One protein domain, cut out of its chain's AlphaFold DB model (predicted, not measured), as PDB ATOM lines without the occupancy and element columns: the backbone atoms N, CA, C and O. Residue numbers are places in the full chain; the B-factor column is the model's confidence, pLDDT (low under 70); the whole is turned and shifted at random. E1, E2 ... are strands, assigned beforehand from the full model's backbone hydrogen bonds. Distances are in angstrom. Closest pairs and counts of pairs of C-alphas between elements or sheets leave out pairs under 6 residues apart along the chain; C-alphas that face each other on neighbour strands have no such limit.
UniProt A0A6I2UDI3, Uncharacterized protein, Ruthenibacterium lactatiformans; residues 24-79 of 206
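This is residues 24 to 79 of the 206 residues of an uncharacterized protein of Ruthenibacterium lactatiformans (UniProt A0A6I2UDI3). With little regular structure, this is a long, thin shape: a strongly twisted sheet of three strands with a large unnamed loop, residues 40 to 66, at one end and a tail, residues 73 to 79, at the other. The 56 printed residues hold no named helix and, along the chain, E1, E2 and E3, 20 residues, all strand. In that order they form an antiparallel meander, each strand the neighbour of the one before. The whole is loose, radius of gyration of the C-alphas 14.5 A, spanning 43 by 18 by 16 A.

Find C-alpha 24 at (48.356, -38.324, -27.902); E1 runs from there to residue 30, 17.5 A. E2, residues 33 to 39, covers 19.1 A. E3, residues 67 to 72, covers 15.9 A and ends at (39.604, -31.647, -22.650).

E1 and E2 form a hairpin at 153 degrees; look at N 28 and O 35, 2.9 A. Inner strand E2 forms another with E3 at 147 degrees; see N 36 and O 70, 2.8 A.

The farthest C-alphas, Thr 47 and Arg 77, are 44.6 A apart. The printed part has no cut; the link E2 to E3 is long. Confidence is low at residues 46 to 53 and 73 to 79.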
ATOM      1  N   LYS A  24      49.171 -39.398 -27.322       88.56
ATOM      2  CA  LYS A  24      48.356 -38.324 -27.902       88.56
ATOM      3  C   LYS A  24      48.562 -38.303 -29.422       88.56
ATOM      4  O   LYS A  24      49.694 -38.209 -29.870       88.56
ATOM      5  N   ASP A  25      47.471 -38.373 -30.181       86.69
ATOM      6  CA  ASP A  25      47.493 -38.422 -31.658       86.69
ATOM      7  C   ASP A  25      46.928 -37.135 -32.281       86.69
ATOM      8  O   ASP A  25      47.383 -36.685 -33.322       86.69
ATOM      9  N   GLY A  26      45.942 -36.506 -31.635       88.31
ATOM     10  CA  GLY A  26      45.348 -35.265 -32.134       88.31
ATOM     11  C   GLY A  26      44.180 -34.777 -31.288       88.31
ATOM     12  O   GLY A  26      43.779 -35.440 -30.329       88.31
ATOM     13  N   LYS A  27      43.629 -33.614 -31.635       88.94
ATOM     14  CA  LYS A  27      42.423 -33.060 -31.008       88.94
ATOM     15  C   LYS A  27      41.291 -33.020 -32.024       88.94
ATOM     16  O   LYS A  27      41.520 -32.749 -33.197       88.94
ATOM     17  N   THR A  28      40.079 -33.281 -31.565       84.62
ATOM     18  CA  THR A  28      38.865 -33.154 -32.367       84.62
ATOM     19  C   THR A  28      37.880 -32.299 -31.594       84.62
ATOM     20  O   THR A  28      37.525 -32.633 -30.466       84.62
ATOM     21  N   THR A  29      37.464 -31.190 -32.187       82.81
ATOM     22  CA  THR A  29      36.396 -30.326 -31.684       82.81
ATOM     23  C   THR A  29      35.096 -30.723 -32.358       82.81
ATOM     24  O   THR A  29      34.983 -30.611 -33.576       82.81
ATOM     25  N   ASN A  30      34.127 -31.196 -31.581       74.19
ATOM     26  CA  ASN A  30      32.771 -31.425 -32.066       74.19
ATOM     27  C   ASN A  30      31.801 -30.670 -31.157       74.19
ATOM     28  O   ASN A  30      31.928 -30.767 -29.937       74.19
ATOM     29  N   SER A  31      30.894 -29.890 -31.755       71.75
ATOM     30  CA  SER A  31      29.784 -29.216 -31.059       71.75
ATOM     31  C   SER A  31      30.167 -28.505 -29.745       71.75
ATOM     32  O   SER A  31      29.469 -28.606 -28.741       71.75
ATOM     33  N   GLY A  32      31.301 -27.790 -29.735       74.12
ATOM     34  CA  GLY A  32      31.783 -27.025 -28.571       74.12
ATOM     35  C   GLY A  32      32.598 -27.825 -27.544       74.12
ATOM     36  O   GLY A  32      33.197 -27.238 -26.645       74.12
ATOM     37  N   HIS A  33      32.707 -29.146 -27.696       74.81
ATOM     38  CA  HIS A  33      33.550 -29.995 -26.860       74.81
ATOM     39  C   HIS A  33      34.851 -30.353 -27.579       74.81
ATOM     40  O   HIS A  33      34.852 -30.875 -28.696       74.81
ATOM     41  N   THR A  34      35.985 -30.105 -26.920       84.94
ATOM     42  CA  THR A  34      37.297 -30.515 -27.431       84.94
ATOM     43  C   THR A  34      37.667 -31.871 -26.848       84.94
ATOM     44  O   THR A  34      37.823 -32.020 -25.638       84.94
ATOM     45  N   CYS A  35      37.865 -32.871 -27.695       87.00
ATOM     46  CA  CYS A  35      38.323 -34.198 -27.300       87.00
ATOM     47  C   CYS A  35      39.782 -34.395 -27.713       87.00
ATOM     48  O   CYS A  35      40.146 -34.215 -28.872       87.00
ATOM     49  N   GLN A  36      40.623 -34.817 -26.773       89.44
ATOM     50  CA  GLN A  36      41.953 -35.337 -27.066       89.44
ATOM     51  C   GLN A  36      41.833 -36.803 -27.476       89.44
ATOM     52  O   GLN A  36      41.358 -37.640 -26.705       89.44
ATOM     53  N   LYS A  37      42.314 -37.116 -28.672       89.88
ATOM     54  CA  LYS A  37      42.454 -38.472 -29.185       89.88
ATOM     55  C   LYS A  37      43.770 -39.081 -28.705       89.88
ATOM     56  O   LYS A  37      44.828 -38.448 -28.802       89.88
ATOM     57  N   PHE A  38      43.686 -40.319 -28.228       88.94
ATOM     58  CA  PHE A  38      44.811 -41.161 -27.846       88.94
ATOM     59  C   PHE A  38      44.806 -42.444 -28.691       88.94
ATOM     60  O   PHE A  38      43.790 -43.145 -28.745       88.94
ATOM     61  N   CYS A  39      45.935 -42.755 -29.329       86.12
ATOM     62  CA  CYS A  39      46.132 -43.938 -30.175       86.12
ATOM     63  C   CYS A  39      47.323 -44.785 -29.717       86.12
ATOM     64  O   CYS A  39      48.307 -44.272 -29.178       86.12
ATOM     65  N   CYS A  40      47.229 -46.100 -29.923       85.06
ATOM     66  CA  CYS A  40      48.323 -47.013 -29.600       85.06
ATOM     67  C   CYS A  40      49.576 -46.678 -30.433       85.06
ATOM     68  O   CYS A  40      49.437 -46.373 -31.622       85.06
ATOM     69  N   PRO A  41      50.787 -46.784 -29.854       82.69
ATOM     70  CA  PRO A  41      52.035 -46.425 -30.535       82.69
ATOM     71  C   PRO A  41      52.259 -47.232 -31.818       82.69
ATOM     72  O   PRO A  41      52.710 -46.700 -32.824       82.69
ATOM     73  N   PHE A  42      51.862 -48.503 -31.817       79.12
ATOM     74  CA  PHE A  42      52.082 -49.406 -32.941       79.12
ATOM     75  C   PHE A  42      50.984 -49.358 -34.008       79.12
ATOM     76  O   PHE A  42      50.974 -50.200 -34.884       79.12
ATOM     77  N   ARG A  43      50.065 -48.385 -34.016       81.44
ATOM     78  CA  ARG A  43      48.886 -48.375 -34.915       81.44
ATOM     79  C   ARG A  43      49.167 -48.649 -36.405       81.44
ATOM     80  O   ARG A  43      48.280 -49.154 -37.095       81.44
ATOM     81  N   GLN A  44      50.348 -48.281 -36.900       78.75
ATOM     82  CA  GLN A  44      50.761 -48.434 -38.300       78.75
ATOM     83  C   GLN A  44      51.763 -49.579 -38.533       78.75
ATOM     84  O   GLN A  44      52.196 -49.773 -39.671       78.75
ATOM     85  N   SER A  45      52.165 -50.327 -37.499       74.94
ATOM     86  CA  SER A  45      53.166 -51.378 -37.673       74.94
ATOM     87  C   SER A  45      52.605 -52.515 -38.531       74.94
ATOM     88  O   SER A  45      51.496 -53.020 -38.325       74.94
ATOM     89  N   LYS A  46      53.383 -52.906 -39.547       66.69
ATOM     90  CA  LYS A  46      53.046 -54.017 -40.447       66.69
ATOM     91  C   LYS A  46      53.264 -55.366 -39.761       66.69
ATOM     92  O   LYS A  46      52.473 -56.280 -39.974       66.69
ATOM     93  N   THR A  47      54.284 -55.445 -38.908       58.44
ATOM     94  CA  THR A  47      54.715 -56.644 -38.183       58.44
ATOM     95  C   THR A  47      53.912 -56.808 -36.891       58.44
ATOM     96  O   THR A  47      53.751 -55.853 -36.128       58.44
ATOM     97  N   GLY A  48      53.390 -58.015 -36.662       56.09
ATOM     98  CA  GLY A  48      52.442 -58.383 -35.603       56.09
ATOM     99  C   GLY A  48      52.956 -58.348 -34.159       56.09
ATOM    100  O   GLY A  48      52.435 -59.086 -33.334       56.09
ATOM    101  N   CYS A  49      53.924 -57.496 -33.816       55.56
ATOM    102  CA  CYS A  49      54.407 -57.325 -32.440       55.56
ATOM    103  C   CYS A  49      53.476 -56.430 -31.608       55.56
ATOM    104  O   CYS A  49      53.919 -55.462 -30.990       55.56
ATOM    105  N   TYR A  50      52.177 -56.731 -31.588       60.75
ATOM    106  CA  TYR A  50      51.332 -56.243 -30.506       60.75
ATOM    107  C   TYR A  50      51.398 -57.286 -29.379       60.75
ATOM    108  O   TYR A  50      51.039 -58.436 -29.618       60.75
ATOM    109  N   PRO A  51      51.865 -56.929 -28.170       60.28
ATOM    110  CA  PRO A  51      52.170 -57.884 -27.099       60.28
ATOM    111  C   PRO A  51      50.956 -58.618 -26.506       60.28
ATOM    112  O   PRO A  51      51.103 -59.380 -25.558       60.28
ATOM    113  N   CYS A  52      49.751 -58.430 -27.047       56.72
ATOM    114  CA  CYS A  52      48.596 -59.243 -26.683       56.72
ATOM    115  C   CYS A  52      47.685 -59.460 -27.898       56.72
ATOM    116  O   CYS A  52      47.591 -58.618 -28.788       56.72
ATOM    117  N   ASN A  53      46.971 -60.577 -27.940       64.56
ATOM    118  CA  ASN A  53      46.054 -60.893 -29.029       64.56
ATOM    119  C   ASN A  53      44.717 -60.128 -28.879       64.56
ATOM    120  O   ASN A  53      43.698 -60.699 -28.495       64.56
ATOM    121  N   HIS A  54      44.713 -58.807 -29.100       73.56
ATOM    122  CA  HIS A  54      43.524 -57.962 -28.908       73.56
ATOM    123  C   HIS A  54      42.676 -57.821 -30.182       73.56
ATOM    124  O   HIS A  54      43.191 -57.566 -31.270       73.56
ATOM    125  N   LYS A  55      41.344 -57.879 -30.049       78.81
ATOM    126  CA  LYS A  55      40.390 -57.787 -31.174       78.81
ATOM    127  C   LYS A  55      40.524 -56.505 -32.010       78.81
ATOM    128  O   LYS A  55      40.303 -56.533 -33.218       78.81
ATOM    129  N   SER A  56      40.879 -55.371 -31.400       74.75
ATOM    130  CA  SER A  56      41.069 -54.100 -32.123       74.75
ATOM    131  C   SER A  56      42.337 -54.074 -32.980       74.75
ATOM    132  O   SER A  56      42.473 -53.216 -33.853       74.75
ATOM    133  N   TRP A  57      43.258 -55.010 -32.746       75.69
ATOM    134  CA  TRP A  57      44.481 -55.167 -33.518       75.69
ATOM    135  C   TRP A  57      44.265 -56.055 -34.751       75.69
ATOM    136  O   TRP A  57      44.593 -55.652 -35.867       75.69
ATOM    137  N   ASN A  58      43.609 -57.207 -34.578       76.44
ATOM    138  CA  ASN A  58      43.371 -58.199 -35.638       76.44
ATOM    139  C   ASN A  58      42.147 -57.895 -36.517       76.44
ATOM    140  O   ASN A  58      41.446 -58.797 -36.966       76.44
ATOM    141  N   ASN A  59      41.846 -56.621 -36.757       77.25
ATOM    142  CA  ASN A  59      40.649 -56.207 -37.493       77.25
ATOM    143  C   ASN A  59      40.877 -56.030 -39.009       77.25
ATOM    144  O   ASN A  59      39.995 -55.517 -39.694       77.25
ATOM    145  N   GLY A  60      42.063 -56.379 -39.523       78.19
ATOM    146  CA  GLY A  60      42.416 -56.250 -40.943       78.19
ATOM    147  C   GLY A  60      42.531 -54.807 -41.455       78.19
ATOM    148  O   GLY A  60      42.771 -54.591 -42.639       78.19
ATOM    149  N   ARG A  61      42.387 -53.794 -40.590       82.44
ATOM    150  CA  ARG A  61      42.441 -52.382 -40.993       82.44
ATOM    151  C   ARG A  61      43.885 -51.891 -41.088       82.44
ATOM    152  O   ARG A  61      44.788 -52.412 -40.434       82.44
ATOM    153  N   LYS A  62      44.091 -50.826 -41.873       80.38
ATOM    154  CA  LYS A  62      45.385 -50.128 -41.992       80.38
ATOM    155  C   LYS A  62      45.807 -49.439 -40.685       80.38
ATOM    156  O   LYS A  62      46.988 -49.391 -40.376       80.38
ATOM    157  N   ASN A  63      44.842 -48.907 -39.930       80.94
ATOM    158  CA  ASN A  63      45.053 -48.313 -38.610       80.94
ATOM    159  C   ASN A  63      44.531 -49.282 -37.541       80.94
ATOM    160  O   ASN A  63      43.315 -49.433 -37.399       80.94
ATOM    161  N   ARG A  64      45.443 -49.934 -36.815       80.56
ATOM    162  CA  ARG A  64      45.145 -51.003 -35.851       80.56
ATOM    163  C   ARG A  64      45.278 -50.529 -34.400       80.56
ATOM    164  O   ARG A  64      45.955 -49.542 -34.116       80.56
ATOM    165  N   GLY A  65      44.661 -51.257 -33.472       81.88
ATOM    166  CA  GLY A  65      44.805 -51.044 -32.030       81.88
ATOM    167  C   GLY A  65      43.732 -50.157 -31.398       81.88
ATOM    168  O   GLY A  65      42.813 -49.662 -32.055       81.88
ATOM    169  N   CYS A  66      43.840 -49.971 -30.082       84.00
ATOM    170  CA  CYS A  66      42.856 -49.234 -29.300       84.00
ATOM    171  C   CYS A  66      42.929 -47.727 -29.580       84.00
ATOM    172  O   CYS A  66      44.007 -47.124 -29.565       84.00
ATOM    173  N   MET A  67      41.756 -47.115 -29.739       85.00
ATOM    174  CA  MET A  67      41.576 -45.669 -29.816       85.00
ATOM    175  C   MET A  67      40.684 -45.218 -28.673       85.00
ATOM    176  O   MET A  67      39.648 -45.825 -28.402       85.00
ATOM    177  N   LYS A  68      41.116 -44.172 -27.977       86.75
ATOM    178  CA  LYS A  68      40.484 -43.711 -26.746       86.75
ATOM    179  C   LYS A  68      40.423 -42.185 -26.759       86.75
ATOM    180  O   LYS A  68      41.357 -41.529 -27.217       86.75
ATOM    181  N   TYR A  69      39.318 -41.622 -26.284       85.12
ATOM    182  CA  TYR A  69      39.095 -40.177 -26.257       85.12
ATOM    183  C   TYR A  69      39.019 -39.690 -24.818       85.12
ATOM    184  O   TYR A  69      38.397 -40.328 -23.973       85.12
ATOM    185  N   LYS A  70      39.642 -38.545 -24.550       83.00
ATOM    186  CA  LYS A  70      39.497 -37.824 -23.288       83.00
ATOM    187  C   LYS A  70      38.991 -36.429 -23.591       83.00
ATOM    188  O   LYS A  70      39.646 -35.693 -24.326       83.00
ATOM    189  N   THR A  71      37.863 -36.056 -23.011       82.00
ATOM    190  CA  THR A  71      37.368 -34.686 -23.112       82.00
ATOM    191  C   THR A  71      38.366 -33.752 -22.431       82.00
ATOM    192  O   THR A  71      38.690 -33.919 -21.253       82.00
ATOM    193  N   ILE A  72      38.899 -32.800 -23.192       79.50
ATOM    194  CA  ILE A  72      39.604 -31.647 -22.650       79.50
ATOM    195  C   ILE A  72      38.502 -30.666 -22.274       79.50
ATOM    196  O   ILE A  72      37.883 -30.047 -23.139       79.50
ATOM    197  N   LEU A  73      38.223 -30.577 -20.982       69.69
ATOM    198  CA  LEU A  73      37.318 -29.564 -20.470       69.69
ATOM    199  C   LEU A  73      37.945 -28.190 -20.690       69.69
ATOM    200  O   LEU A  73      39.021 -27.911 -20.164       69.69
ATOM    201  N   SER A  74      37.266 -27.348 -21.459       65.75
ATOM    202  CA  SER A  74      37.521 -25.908 -21.499       65.75
ATOM    203  C   SER A  74      36.908 -25.197 -20.290       65.75
ATOM    204  O   SER A  74      37.444 -24.193 -19.837       65.75
ATOM    205  N   ASP A  75      35.808 -25.731 -19.751       64.94
ATOM    206  CA  ASP A  75      35.064 -25.151 -18.634       64.94
ATOM    207  C   ASP A  75      35.381 -25.877 -17.312       64.94
ATOM    208  O   ASP A  75      35.207 -27.095 -17.184       64.94
ATOM    209  N   TYR A  76      35.829 -25.113 -16.309       67.44
ATOM    210  CA  TYR A  76      36.173 -25.598 -14.968       67.44
ATOM    211  C   TYR A  76      34.975 -26.210 -14.230       67.44
ATOM    212  O   TYR A  76      35.144 -27.013 -13.319       67.44
ATOM    213  N   ARG A  77      33.737 -25.889 -14.617       64.31
ATOM    214  CA  ARG A  77      32.541 -26.446 -13.963       64.31
ATOM    215  C   ARG A  77      32.451 -27.964 -14.087       64.31
ATOM    216  O   ARG A  77      31.875 -28.618 -13.222       64.31
ATOM    217  N   PHE A  78      33.039 -28.527 -15.138       63.00
ATOM    218  CA  PHE A  78      33.112 -29.969 -15.346       63.00
ATOM    219  C   PHE A  78      34.307 -30.622 -14.621       63.00
ATOM    220  O   PHE A  78      34.332 -31.846 -14.511       63.00
ATOM    221  N   SER A  79      35.299 -29.849 -14.145       64.31
ATOM    222  CA  SER A  79      36.430 -30.382 -13.363       64.31
ATOM    223  C   SER A  79      36.101 -30.504 -11.875       64.31
ATOM    224  O   SER A  79      36.876 -31.094 -11.124       64.31
TER     225      SER A  79